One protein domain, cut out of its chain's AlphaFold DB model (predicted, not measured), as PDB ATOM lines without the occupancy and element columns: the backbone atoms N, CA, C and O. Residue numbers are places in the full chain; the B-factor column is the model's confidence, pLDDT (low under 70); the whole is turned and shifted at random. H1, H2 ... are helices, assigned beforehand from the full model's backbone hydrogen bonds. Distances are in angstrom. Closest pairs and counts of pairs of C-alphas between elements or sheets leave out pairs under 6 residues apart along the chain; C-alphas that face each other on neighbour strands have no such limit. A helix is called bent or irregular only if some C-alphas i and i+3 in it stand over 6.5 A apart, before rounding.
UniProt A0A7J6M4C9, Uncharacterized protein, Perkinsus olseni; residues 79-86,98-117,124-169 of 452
ATOM      1  N   SER A  79     147.405 194.364 262.749       66.00
ATOM      2  CA  SER A  79     148.852 194.588 262.652       66.00
ATOM      3  C   SER A  79     149.534 193.471 261.864       66.00
ATOM      4  O   SER A  79     150.193 193.755 260.870       66.00
ATOM      5  N   LEU A  80     149.288 192.201 262.211       62.66
ATOM      6  CA  LEU A  80     149.842 191.057 261.473       62.66
ATOM      7  C   LEU A  80     149.452 191.085 259.987       62.66
ATOM      8  O   LEU A  80     150.276 190.808 259.118       62.66
ATOM      9  N   ILE A  81     148.211 191.466 259.669       64.38
ATOM     10  CA  ILE A  81     147.756 191.604 258.278       64.38
ATOM     11  C   ILE A  81     148.429 192.793 257.578       64.38
ATOM     12  O   ILE A  81     148.767 192.677 256.400       64.38
ATOM     13  N   ARG A  82     148.651 193.920 258.268       65.69
ATOM     14  CA  ARG A  82     149.390 195.077 257.735       65.69
ATOM     15  C   ARG A  82     150.830 194.691 257.398       65.69
ATOM     16  O   ARG A  82     151.274 194.974 256.285       65.69
ATOM     17  N   ASP A  83     151.503 193.986 258.299       61.22
ATOM     18  CA  ASP A  83     152.885 193.541 258.119       61.22
ATOM     19  C   ASP A  83     152.989 192.527 256.968       61.22
ATOM     20  O   ASP A  83     153.818 192.694 256.077       61.22
ATOM     21  N   CYS A  84     152.070 191.556 256.873       57.06
ATOM     22  CA  CYS A  84     152.005 190.632 255.731       57.06
ATOM     23  C   CYS A  84     151.695 191.308 254.379       57.06
ATOM     24  O   CYS A  84     152.010 190.741 253.337       57.06
ATOM     25  N   ILE A  85     151.056 192.483 254.354       60.12
ATOM     26  CA  ILE A  85     150.796 193.229 253.106       60.12
ATOM     27  C   ILE A  85     152.011 194.065 252.687       60.12
ATOM     28  O   ILE A  85     152.236 194.227 251.488       60.12
ATOM     29  N   LEU A  86     152.755 194.611 253.654       54.09
ATOM     30  CA  LEU A  86     153.882 195.519 253.417       54.09
ATOM     31  C   LEU A  86     155.231 194.797 253.280       54.09
ATOM     32  O   LEU A  86     156.108 195.303 252.586       54.09
ATOM     33  N   ASP A  98     148.086 193.884 237.584       49.31
ATOM     34  CA  ASP A  98     146.748 193.880 238.152       49.31
ATOM     35  C   ASP A  98     146.781 193.650 239.674       49.31
ATOM     36  O   ASP A  98     146.406 192.569 240.153       49.31
ATOM     37  N   PHE A  99     147.132 194.671 240.472       61.31
ATOM     38  CA  PHE A  99     146.912 194.628 241.928       61.31
ATOM     39  C   PHE A  99     145.409 194.487 242.209       61.31
ATOM     40  O   PHE A  99     144.659 195.454 242.335       61.31
ATOM     41  N   ASN A 100     144.936 193.246 242.296       73.69
ATOM     42  CA  ASN A 100     143.530 192.945 242.483       73.69
ATOM     43  C   ASN A 100     143.275 192.691 243.976       73.69
ATOM     44  O   ASN A 100     143.500 191.570 244.456       73.69
ATOM     45  N   PRO A 101     142.751 193.674 244.738       67.56
ATOM     46  CA  PRO A 101     142.571 193.529 246.181       67.56
ATOM     47  C   PRO A 101     141.612 192.386 246.544       67.56
ATOM     48  O   PRO A 101     141.680 191.864 247.651       67.56
ATOM     49  N   ARG A 102     140.751 191.928 245.617       67.31
ATOM     50  CA  ARG A 102     139.891 190.748 245.828       67.31
ATOM     51  C   ARG A 102     140.641 189.420 245.683       67.31
ATOM     52  O   ARG A 102     140.175 188.422 246.235       67.31
ATOM     53  N   LYS A 103     141.745 189.359 244.926       77.19
ATOM     54  CA  LYS A 103     142.630 188.179 244.887       77.19
ATOM     55  C   LYS A 103     143.452 188.115 246.180       77.19
ATOM     56  O   LYS A 103     143.329 187.125 246.896       77.19
ATOM     57  N   LYS A 104     144.164 189.195 246.547       75.81
ATOM     58  CA  LYS A 104     144.960 189.256 247.793       75.81
ATOM     59  C   LYS A 104     144.115 189.048 249.061       75.81
ATOM     60  O   LYS A 104     144.494 188.233 249.892       75.81
ATOM     61  N   LEU A 105     142.925 189.655 249.171       74.56
ATOM     62  CA  LEU A 105     142.019 189.403 250.305       74.56
ATOM     63  C   LEU A 105     141.587 187.928 250.396       74.56
ATOM     64  O   LEU A 105     141.571 187.373 251.486       74.56
ATOM     65  N   ARG A 106     141.267 187.265 249.273       74.31
ATOM     66  CA  ARG A 106     140.916 185.829 249.278       74.31
ATOM     67  C   ARG A 106     142.110 184.929 249.596       74.31
ATOM     68  O   ARG A 106     141.912 183.889 250.214       74.31
ATOM     69  N   HIS A 107     143.321 185.319 249.200       77.19
ATOM     70  CA  HIS A 107     144.539 184.610 249.583       77.19
ATOM     71  C   HIS A 107     144.798 184.736 251.090       77.19
ATOM     72  O   HIS A 107     144.934 183.718 251.755       77.19
ATOM     73  N   LEU A 108     144.753 185.947 251.652       71.38
ATOM     74  CA  LEU A 108     144.959 186.164 253.088       71.38
ATOM     75  C   LEU A 108     143.871 185.489 253.934       71.38
ATOM     76  O   LEU A 108     144.200 184.776 254.874       71.38
ATOM     77  N   LEU A 109     142.589 185.591 253.554       74.62
ATOM     78  CA  LEU A 109     141.514 184.835 254.215       74.62
ATOM     79  C   LEU A 109     141.766 183.314 254.177       74.62
ATOM     80  O   LEU A 109     141.504 182.634 255.161       74.62
ATOM     81  N   ARG A 110     142.329 182.777 253.084       73.12
ATOM     82  CA  ARG A 110     142.719 181.359 252.990       73.12
ATOM     83  C   ARG A 110     143.914 181.017 253.891       73.12
ATOM     84  O   ARG A 110     143.882 179.969 254.523       73.12
ATOM     85  N   VAL A 111     144.936 181.874 253.953       72.25
ATOM     86  CA  VAL A 111     146.138 181.682 254.792       72.25
ATOM     87  C   VAL A 111     145.790 181.714 256.282       72.25
ATOM     88  O   VAL A 111     146.260 180.864 257.028       72.25
ATOM     89  N   PHE A 112     144.902 182.614 256.708       70.50
ATOM     90  CA  PHE A 112     144.422 182.698 258.095       70.50
ATOM     91  C   PHE A 112     143.305 181.689 258.439       70.50
ATOM     92  O   PHE A 112     142.643 181.836 259.461       70.50
ATOM     93  N   GLY A 113     143.040 180.685 257.592       68.12
ATOM     94  CA  GLY A 113     142.012 179.661 257.844       68.12
ATOM     95  C   GLY A 113     140.557 180.157 257.785       68.12
ATOM     96  O   GLY A 113     139.630 179.372 257.967       68.12
ATOM     97  N   LEU A 114     140.330 181.435 257.465       64.81
ATOM     98  CA  LEU A 114     139.016 182.078 257.363       64.81
ATOM     99  C   LEU A 114     138.326 181.701 256.038       64.81
ATOM    100  O   LEU A 114     138.142 182.522 255.131       64.81
ATOM    101  N   ARG A 115     137.968 180.421 255.913       56.88
ATOM    102  CA  ARG A 115     137.301 179.845 254.739       56.88
ATOM    103  C   ARG A 115     135.891 180.430 254.586       56.88
ATOM    104  O   ARG A 115     135.171 180.614 255.561       56.88
ATOM    105  N   GLU A 116     135.459 180.699 253.353       51.78
ATOM    106  CA  GLU A 116     134.039 180.976 253.095       51.78
ATOM    107  C   GLU A 116     133.270 179.655 253.225       51.78
ATOM    108  O   GLU A 116     133.342 178.798 252.346       51.78
ATOM    109  N   GLY A 117     132.619 179.459 254.374       46.16
ATOM    110  CA  GLY A 117     131.961 178.205 254.723       46.16
ATOM    111  C   GLY A 117     130.693 177.941 253.910       46.16
ATOM    112  O   GLY A 117     129.755 178.735 253.936       46.16
ATOM    113  N   ALA A 124     134.327 183.459 261.129       53.59
ATOM    114  CA  ALA A 124     134.794 184.831 261.300       53.59
ATOM    115  C   ALA A 124     133.584 185.700 261.697       53.59
ATOM    116  O   ALA A 124     132.568 185.638 260.989       53.59
ATOM    117  N   PRO A 125     133.657 186.524 262.761       70.81
ATOM    118  CA  PRO A 125     132.607 187.490 263.060       70.81
ATOM    119  C   PRO A 125     132.282 188.310 261.808       70.81
ATOM    120  O   PRO A 125     133.184 188.767 261.092       70.81
ATOM    121  N   THR A 126     130.993 188.495 261.513       69.25
ATOM    122  CA  THR A 126     130.544 189.252 260.330       69.25
ATOM    123  C   THR A 126     131.139 190.657 260.295       69.25
ATOM    124  O   THR A 126     131.443 191.184 259.220       69.25
ATOM    125  N   ASP A 127     131.373 191.214 261.480       73.25
ATOM    126  CA  ASP A 127     131.951 192.532 261.708       73.25
ATOM    127  C   ASP A 127     133.445 192.565 261.356       73.25
ATOM    128  O   ASP A 127     133.866 193.458 260.623       73.25
ATOM    129  N   LEU A 128     134.221 191.532 261.709       77.00
ATOM    130  CA  LEU A 128     135.627 191.396 261.302       77.00
ATOM    131  C   LEU A 128     135.760 191.297 259.771       77.00
ATOM    132  O   LEU A 128     136.584 191.989 259.166       77.00
ATOM    133  N   LYS A 129     134.894 190.516 259.102       76.44
ATOM    134  CA  LYS A 129     134.866 190.435 257.624       76.44
ATOM    135  C   LYS A 129     134.525 191.789 256.985       76.44
ATOM    136  O   LYS A 129     135.060 192.123 255.922       76.44
ATOM    137  N   PHE A 130     133.657 192.584 257.613       76.44
ATOM    138  CA  PHE A 130     133.320 193.934 257.157       76.44
ATOM    139  C   PHE A 130     134.463 194.935 257.399       76.44
ATOM    140  O   PHE A 130     134.824 195.677 256.479       76.44
ATOM    141  N   ASN A 131     135.071 194.916 258.588       80.81
ATOM    142  CA  ASN A 131     136.173 195.789 258.992       80.81
ATOM    143  C   ASN A 131     137.419 195.550 258.136       80.81
ATOM    144  O   ASN A 131     137.925 196.502 257.537       80.81
ATOM    145  N   LEU A 132     137.828 194.291 257.936       80.56
ATOM    146  CA  LEU A 132     138.910 193.936 257.011       80.56
ATOM    147  C   LEU A 132     138.622 194.456 255.599       80.56
ATOM    148  O   LEU A 132     139.425 195.189 255.023       80.56
ATOM    149  N   LYS A 133     137.436 194.177 255.044       82.31
ATOM    150  CA  LYS A 133     137.054 194.650 253.701       82.31
ATOM    151  C   LYS A 133     137.048 196.183 253.589       82.31
ATOM    152  O   LYS A 133     137.336 196.717 252.514       82.31
ATOM    153  N   ARG A 134     136.741 196.900 254.677       85.25
ATOM    154  CA  ARG A 134     136.825 198.367 254.767       85.25
ATOM    155  C   ARG A 134     138.279 198.849 254.825       85.25
ATOM    156  O   ARG A 134     138.599 199.796 254.106       85.25
ATOM    157  N   HIS A 135     139.146 198.192 255.597       82.25
ATOM    158  CA  HIS A 135     140.581 198.495 255.677       82.25
ATOM    159  C   HIS A 135     141.294 198.241 254.348       82.25
ATOM    160  O   HIS A 135     141.867 199.177 253.798       82.25
ATOM    161  N   PHE A 136     141.139 197.063 253.736       82.81
ATOM    162  CA  PHE A 136     141.688 196.781 252.400       82.81
ATOM    163  C   PHE A 136     141.258 197.816 251.354       82.81
ATOM    164  O   PHE A 136     142.053 198.199 250.498       82.81
ATOM    165  N   LYS A 137     140.016 198.317 251.426       86.56
ATOM    166  CA  LYS A 137     139.533 199.370 250.521       86.56
ATOM    167  C   LYS A 137     140.133 200.755 250.817       86.56
ATOM    168  O   LYS A 137     140.248 201.547 249.886       86.56
ATOM    169  N   LYS A 138     140.498 201.061 252.070       88.81
ATOM    170  CA  LYS A 138     141.272 202.268 252.418       88.81
ATOM    171  C   LYS A 138     142.708 202.143 251.900       88.81
ATOM    172  O   LYS A 138     143.129 202.992 251.125       88.81
ATOM    173  N   CYS A 139     143.402 201.054 252.232       83.50
ATOM    174  CA  CYS A 139     144.795 200.833 251.837       83.50
ATOM    175  C   CYS A 139     144.964 200.791 250.310       83.50
ATOM    176  O   CYS A 139     145.868 201.428 249.787       83.50
ATOM    177  N   ALA A 140     144.052 200.141 249.575       83.12
ATOM    178  CA  ALA A 140     144.082 200.144 248.108       83.12
ATOM    179  C   ALA A 140     143.913 201.553 247.505       83.12
ATOM    180  O   ALA A 140     144.525 201.854 246.489       83.12
ATOM    181  N   LYS A 141     143.119 202.430 248.138       88.50
ATOM    182  CA  LYS A 141     142.997 203.837 247.719       88.50
ATOM    183  C   LYS A 141     144.250 204.653 248.028       88.50
ATOM    184  O   LYS A 141     144.615 205.490 247.218       88.50
ATOM    185  N   GLN A 142     144.881 204.425 249.179       86.75
ATOM    186  CA  GLN A 142     146.134 205.096 249.542       86.75
ATOM    187  C   GLN A 142     147.272 204.669 248.607       86.75
ATOM    188  O   GLN A 142     147.984 205.521 248.099       86.75
ATOM    189  N   ALA A 143     147.382 203.373 248.302       84.19
ATOM    190  CA  ALA A 143     148.347 202.862 247.331       84.19
ATOM    191  C   ALA A 143     148.118 203.430 245.917       84.19
ATOM    192  O   ALA A 143     149.086 203.738 245.232       84.19
ATOM    193  N   GLN A 144     146.858 203.603 245.496       86.19
ATOM    194  CA  GLN A 144     146.539 204.260 244.226       86.19
ATOM    195  C   GLN A 144     146.936 205.748 244.238       86.19
ATOM    196  O   GLN A 144     147.589 206.190 243.304       86.19
ATOM    197  N   ALA A 145     146.606 206.495 245.297       88.62
ATOM    198  CA  ALA A 145     146.973 207.910 245.409       88.62
ATOM    199  C   ALA A 145     148.499 208.120 245.383       88.62
ATOM    200  O   ALA A 145     148.979 208.961 244.638       88.62
ATOM    201  N   LEU A 146     149.263 207.290 246.105       88.31
ATOM    202  CA  LEU A 146     150.734 207.319 246.086       88.31
ATOM    203  C   LEU A 146     151.330 206.918 244.723       88.31
ATOM    204  O   LEU A 146     152.456 207.296 244.408       88.31
ATOM    205  N   ALA A 147     150.614 206.126 243.918       87.62
ATOM    206  CA  ALA A 147     151.030 205.798 242.555       87.62
ATOM    207  C   ALA A 147     150.746 206.956 241.582       87.62
ATOM    208  O   ALA A 147     151.593 207.257 240.748       87.62
ATOM    209  N   GLU A 148     149.595 207.621 241.724       93.19
ATOM    210  CA  GLU A 148     149.231 208.829 240.969       93.19
ATOM    211  C   GLU A 148     150.190 209.993 241.293       93.19
ATOM    212  O   GLU A 148     150.695 210.639 240.380       93.19
ATOM    213  N   GLU A 149     150.537 210.191 242.568       92.00
ATOM    214  CA  GLU A 149     151.535 211.169 243.029       92.00
ATOM    215  C   GLU A 149     152.928 210.888 242.439       92.00
ATOM    216  O   GLU A 149     153.536 211.769 241.838       92.00
ATOM    217  N   LYS A 150     153.409 209.636 242.506       92.38
ATOM    218  CA  LYS A 150     154.691 209.247 241.889       92.38
ATOM    219  C   LYS A 150     154.708 209.379 240.368       92.38
ATOM    220  O   LYS A 150     155.783 209.568 239.802       92.38
ATOM    221  N   GLN A 151     153.563 209.238 239.704       92.38
ATOM    222  CA  GLN A 151     153.466 209.497 238.271       92.38
ATOM    223  C   GLN A 151     153.594 211.000 237.992       92.38
ATOM    224  O   GLN A 151     154.399 211.381 237.151       92.38
ATOM    225  N   GLN A 152     152.902 211.849 238.758       92.88
ATOM    226  CA  GLN A 152     153.022 213.308 238.649       92.88
ATOM    227  C   GLN A 152     154.452 213.797 238.914       92.88
ATOM    228  O   GLN A 152     154.939 214.657 238.188       92.88
ATOM    229  N   SER A 153     155.164 213.222 239.893       91.31
ATOM    230  CA  SER A 153     156.578 213.559 240.127       91.31
ATOM    231  C   SER A 153     157.463 213.256 238.914       91.31
ATOM    232  O   SER A 153     158.345 214.049 238.608       91.31
ATOM    233  N   ARG A 154     157.215 212.144 238.206       93.25
ATOM    234  CA  ARG A 154     157.960 211.778 236.990       93.25
ATOM    235  C   ARG A 154     157.619 212.669 235.807       93.25
ATOM    236  O   ARG A 154     158.525 213.074 235.100       93.25
ATOM    237  N   GLU A 155     156.345 213.005 235.623       94.12
ATOM    238  CA  GLU A 155     155.917 213.948 234.582       94.12
ATOM    239  C   GLU A 155     156.595 215.320 234.783       94.12
ATOM    240  O   GLU A 155     157.103 215.898 233.827       94.12
ATOM    241  N   VAL A 156     156.718 215.794 236.030       94.69
ATOM    242  CA  VAL A 156     157.467 217.023 236.368       94.69
ATOM    243  C   VAL A 156     158.983 216.867 236.168       94.69
ATOM    244  O   VAL A 156     159.635 217.802 235.705       94.69
ATOM    245  N   GLU A 157     159.561 215.709 236.493       93.75
ATOM    246  CA  GLU A 157     160.989 215.419 236.284       93.75
ATOM    247  C   GLU A 157     161.339 215.375 234.783       93.75
ATOM    248  O   GLU A 157     162.319 215.997 234.362       93.75
ATOM    249  N   GLU A 158     160.492 214.751 233.962       95.31
ATOM    250  CA  GLU A 158     160.592 214.719 232.496       95.31
ATOM    251  C   GLU A 158     160.420 216.124 231.890       95.31
ATOM    252  O   GLU A 158     161.268 216.542 231.098       95.31
ATOM    253  N   GLU A 159     159.412 216.903 232.313       95.06
ATOM    254  CA  GLU A 159     159.250 218.310 231.893       95.06
ATOM    255  C   GLU A 159     160.476 219.165 232.266       95.06
ATOM    256  O   GLU A 159     160.969 219.941 231.443       95.06
ATOM    257  N   SER A 160     161.016 219.009 233.481       92.62
ATOM    258  CA  SER A 160     162.209 219.747 233.921       92.62
ATOM    259  C   SER A 160     163.469 219.354 233.140       92.62
ATOM    260  O   SER A 160     164.313 220.207 232.856       92.62
ATOM    261  N   SER A 161     163.573 218.082 232.744       93.50
ATOM    262  CA  SER A 161     164.687 217.563 231.948       93.50
ATOM    263  C   SER A 161     164.633 218.098 230.520       93.50
ATOM    264  O   SER A 161     165.655 218.547 230.003       93.50
ATOM    265  N   ALA A 162     163.438 218.139 229.919       92.56
ATOM    266  CA  ALA A 162     163.224 218.718 228.595       92.56
ATOM    267  C   ALA A 162     163.598 220.211 228.552       92.56
ATOM    268  O   ALA A 162     164.292 220.641 227.635       92.56
ATOM    269  N   ILE A 163     163.228 220.983 229.581       91.94
ATOM    270  CA  ILE A 163     163.610 222.403 229.699       91.94
ATOM    271  C   ILE A 163     165.136 222.558 229.837       91.94
ATOM    272  O   ILE A 163     165.723 223.460 229.241       91.94
ATOM    273  N   GLN A 164     165.817 221.684 230.592       90.81
ATOM    274  CA  GLN A 164     167.285 221.710 230.663       90.81
ATOM    275  C   GLN A 164     167.956 221.354 229.329       90.81
ATOM    276  O   GLN A 164     169.027 221.886 229.032       90.81
ATOM    277  N   GLU A 165     167.366 220.461 228.535       92.25
ATOM    278  CA  GLU A 165     167.865 220.115 227.203       92.25
ATOM    279  C   GLU A 165     167.658 221.268 226.206       92.25
ATOM    280  O   GLU A 165     168.597 221.625 225.494       92.25
ATOM    281  N   GLU A 166     166.500 221.937 226.244       92.56
ATOM    282  CA  GLU A 166     166.211 223.155 225.472       92.56
ATOM    283  C   GLU A 166     167.234 224.265 225.784       92.56
ATOM    284  O   GLU A 166     167.928 224.735 224.878       92.56
ATOM    285  N   ILE A 167     167.464 224.574 227.068       90.19
ATOM    286  CA  ILE A 167     168.475 225.555 227.519       90.19
ATOM    287  C   ILE A 167     169.901 225.164 227.088       90.19
ATOM    288  O   ILE A 167     170.715 226.033 226.769       90.19
ATOM    289  N   ARG A 168     170.239 223.866 227.067       87.19
ATOM    290  CA  ARG A 168     171.538 223.399 226.544       87.19
ATOM    291  C   ARG A 168     171.645 223.572 225.031       87.19
ATOM    292  O   ARG A 168     172.740 223.866 224.562       87.19
ATOM    293  N   SER A 169     170.550 223.401 224.294       85.25
ATOM    294  CA  SER A 169     170.515 223.542 222.834       85.25
ATOM    295  C   SER A 169     170.588 225.000 222.363       85.25
ATOM    296  O   SER A 169     171.193 225.272 221.329       85.25
TER     297      SER A 169
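AT A GLANCE: This is residues 79 to 86, 98 to 117 and 124 to 169 of the 452 residues of an uncharacterized protein of Perkinsus olseni (UniProt A0A7J6M4C9). One very long straight helix, H3, makes the longest axis; two short helices, H1 and H2, sit near its first part, where they form a small body with it, while residues 145 to 169 of H3 stick out from that body as a free arm. H2 slants over H3 and touches it, and H1 lies near both without touching either. The printed part has 74 residues with three named helices, H1, H2 and H3 in order along the chain, and no named strand: the class is all helix. The whole is extended, with a radius of gyration of the C-alphas of 19.8 A, and spans 67 by 20 by 18 A, a rod whose length comes from H3.

HOW THE PARTS SIT: H3, residues 126 to 169, touches H2, residues 101 to 111, with its residues 133 to 140 alone. Five pairs of their C-alphas are within 8 A, and the closest are those of Pro 101 and Ala 140, 7.1 A apart. Their lines stand at a steep tilt of 48 degrees, and they run opposite ways. H1, residues 79 to 86, touches no helix. H1 and H3 are near each other, with 7 pairs of C-alphas within 10 A. H1 and H2 are near each other too, with 5 pairs of C-alphas within 10 A; they only just miss touching, their closest C-alphas being 8.0 A apart. Residues 145 to 169 of H3 stand free. In H1, H2 and H3 every pair of O i and N i+4 is within hydrogen-bond range.

IN THESE COORDINATES: H3 has 44 residues, from Thr 126 with its C-alpha at (130.544, 189.252, 260.330) to Ser 169 with its C-alpha at (170.515, 223.542, 222.834), 64.6 A from first to last C-alpha. H2 has 11 residues, Pro 101 to Val 111, and is 15.1 A long from first to last C-alpha. H1 has 8 residues, Ser 79 to Leu 86, and is 10.6 A long; C-alpha 79 is at (148.852, 194.588, 262.652). No helix is bent.

THE WHOLE: The two C-alphas farthest apart are those of Gly 117 and Ser 169, at 67.5 A. Without residues 145 to 169, the body has 49 residues and spans 31 by 19 by 19 A, with a radius of gyration of 10.8 A. The printed part has two cuts, and both links between helices run across one. Residues 87 to 97 are not printed, and C-alphas 86 and 98 are 16.9 A apart; residues 118 to 123 are not printed, and C-alphas 117 and 124 are 9.8 A apart. The mean pLDDT of the printed part is 78.5. It is under 70 in 19 residues: 79 to 86, 98 to 99, 101 to 102, 113 to 117, 124 and 126.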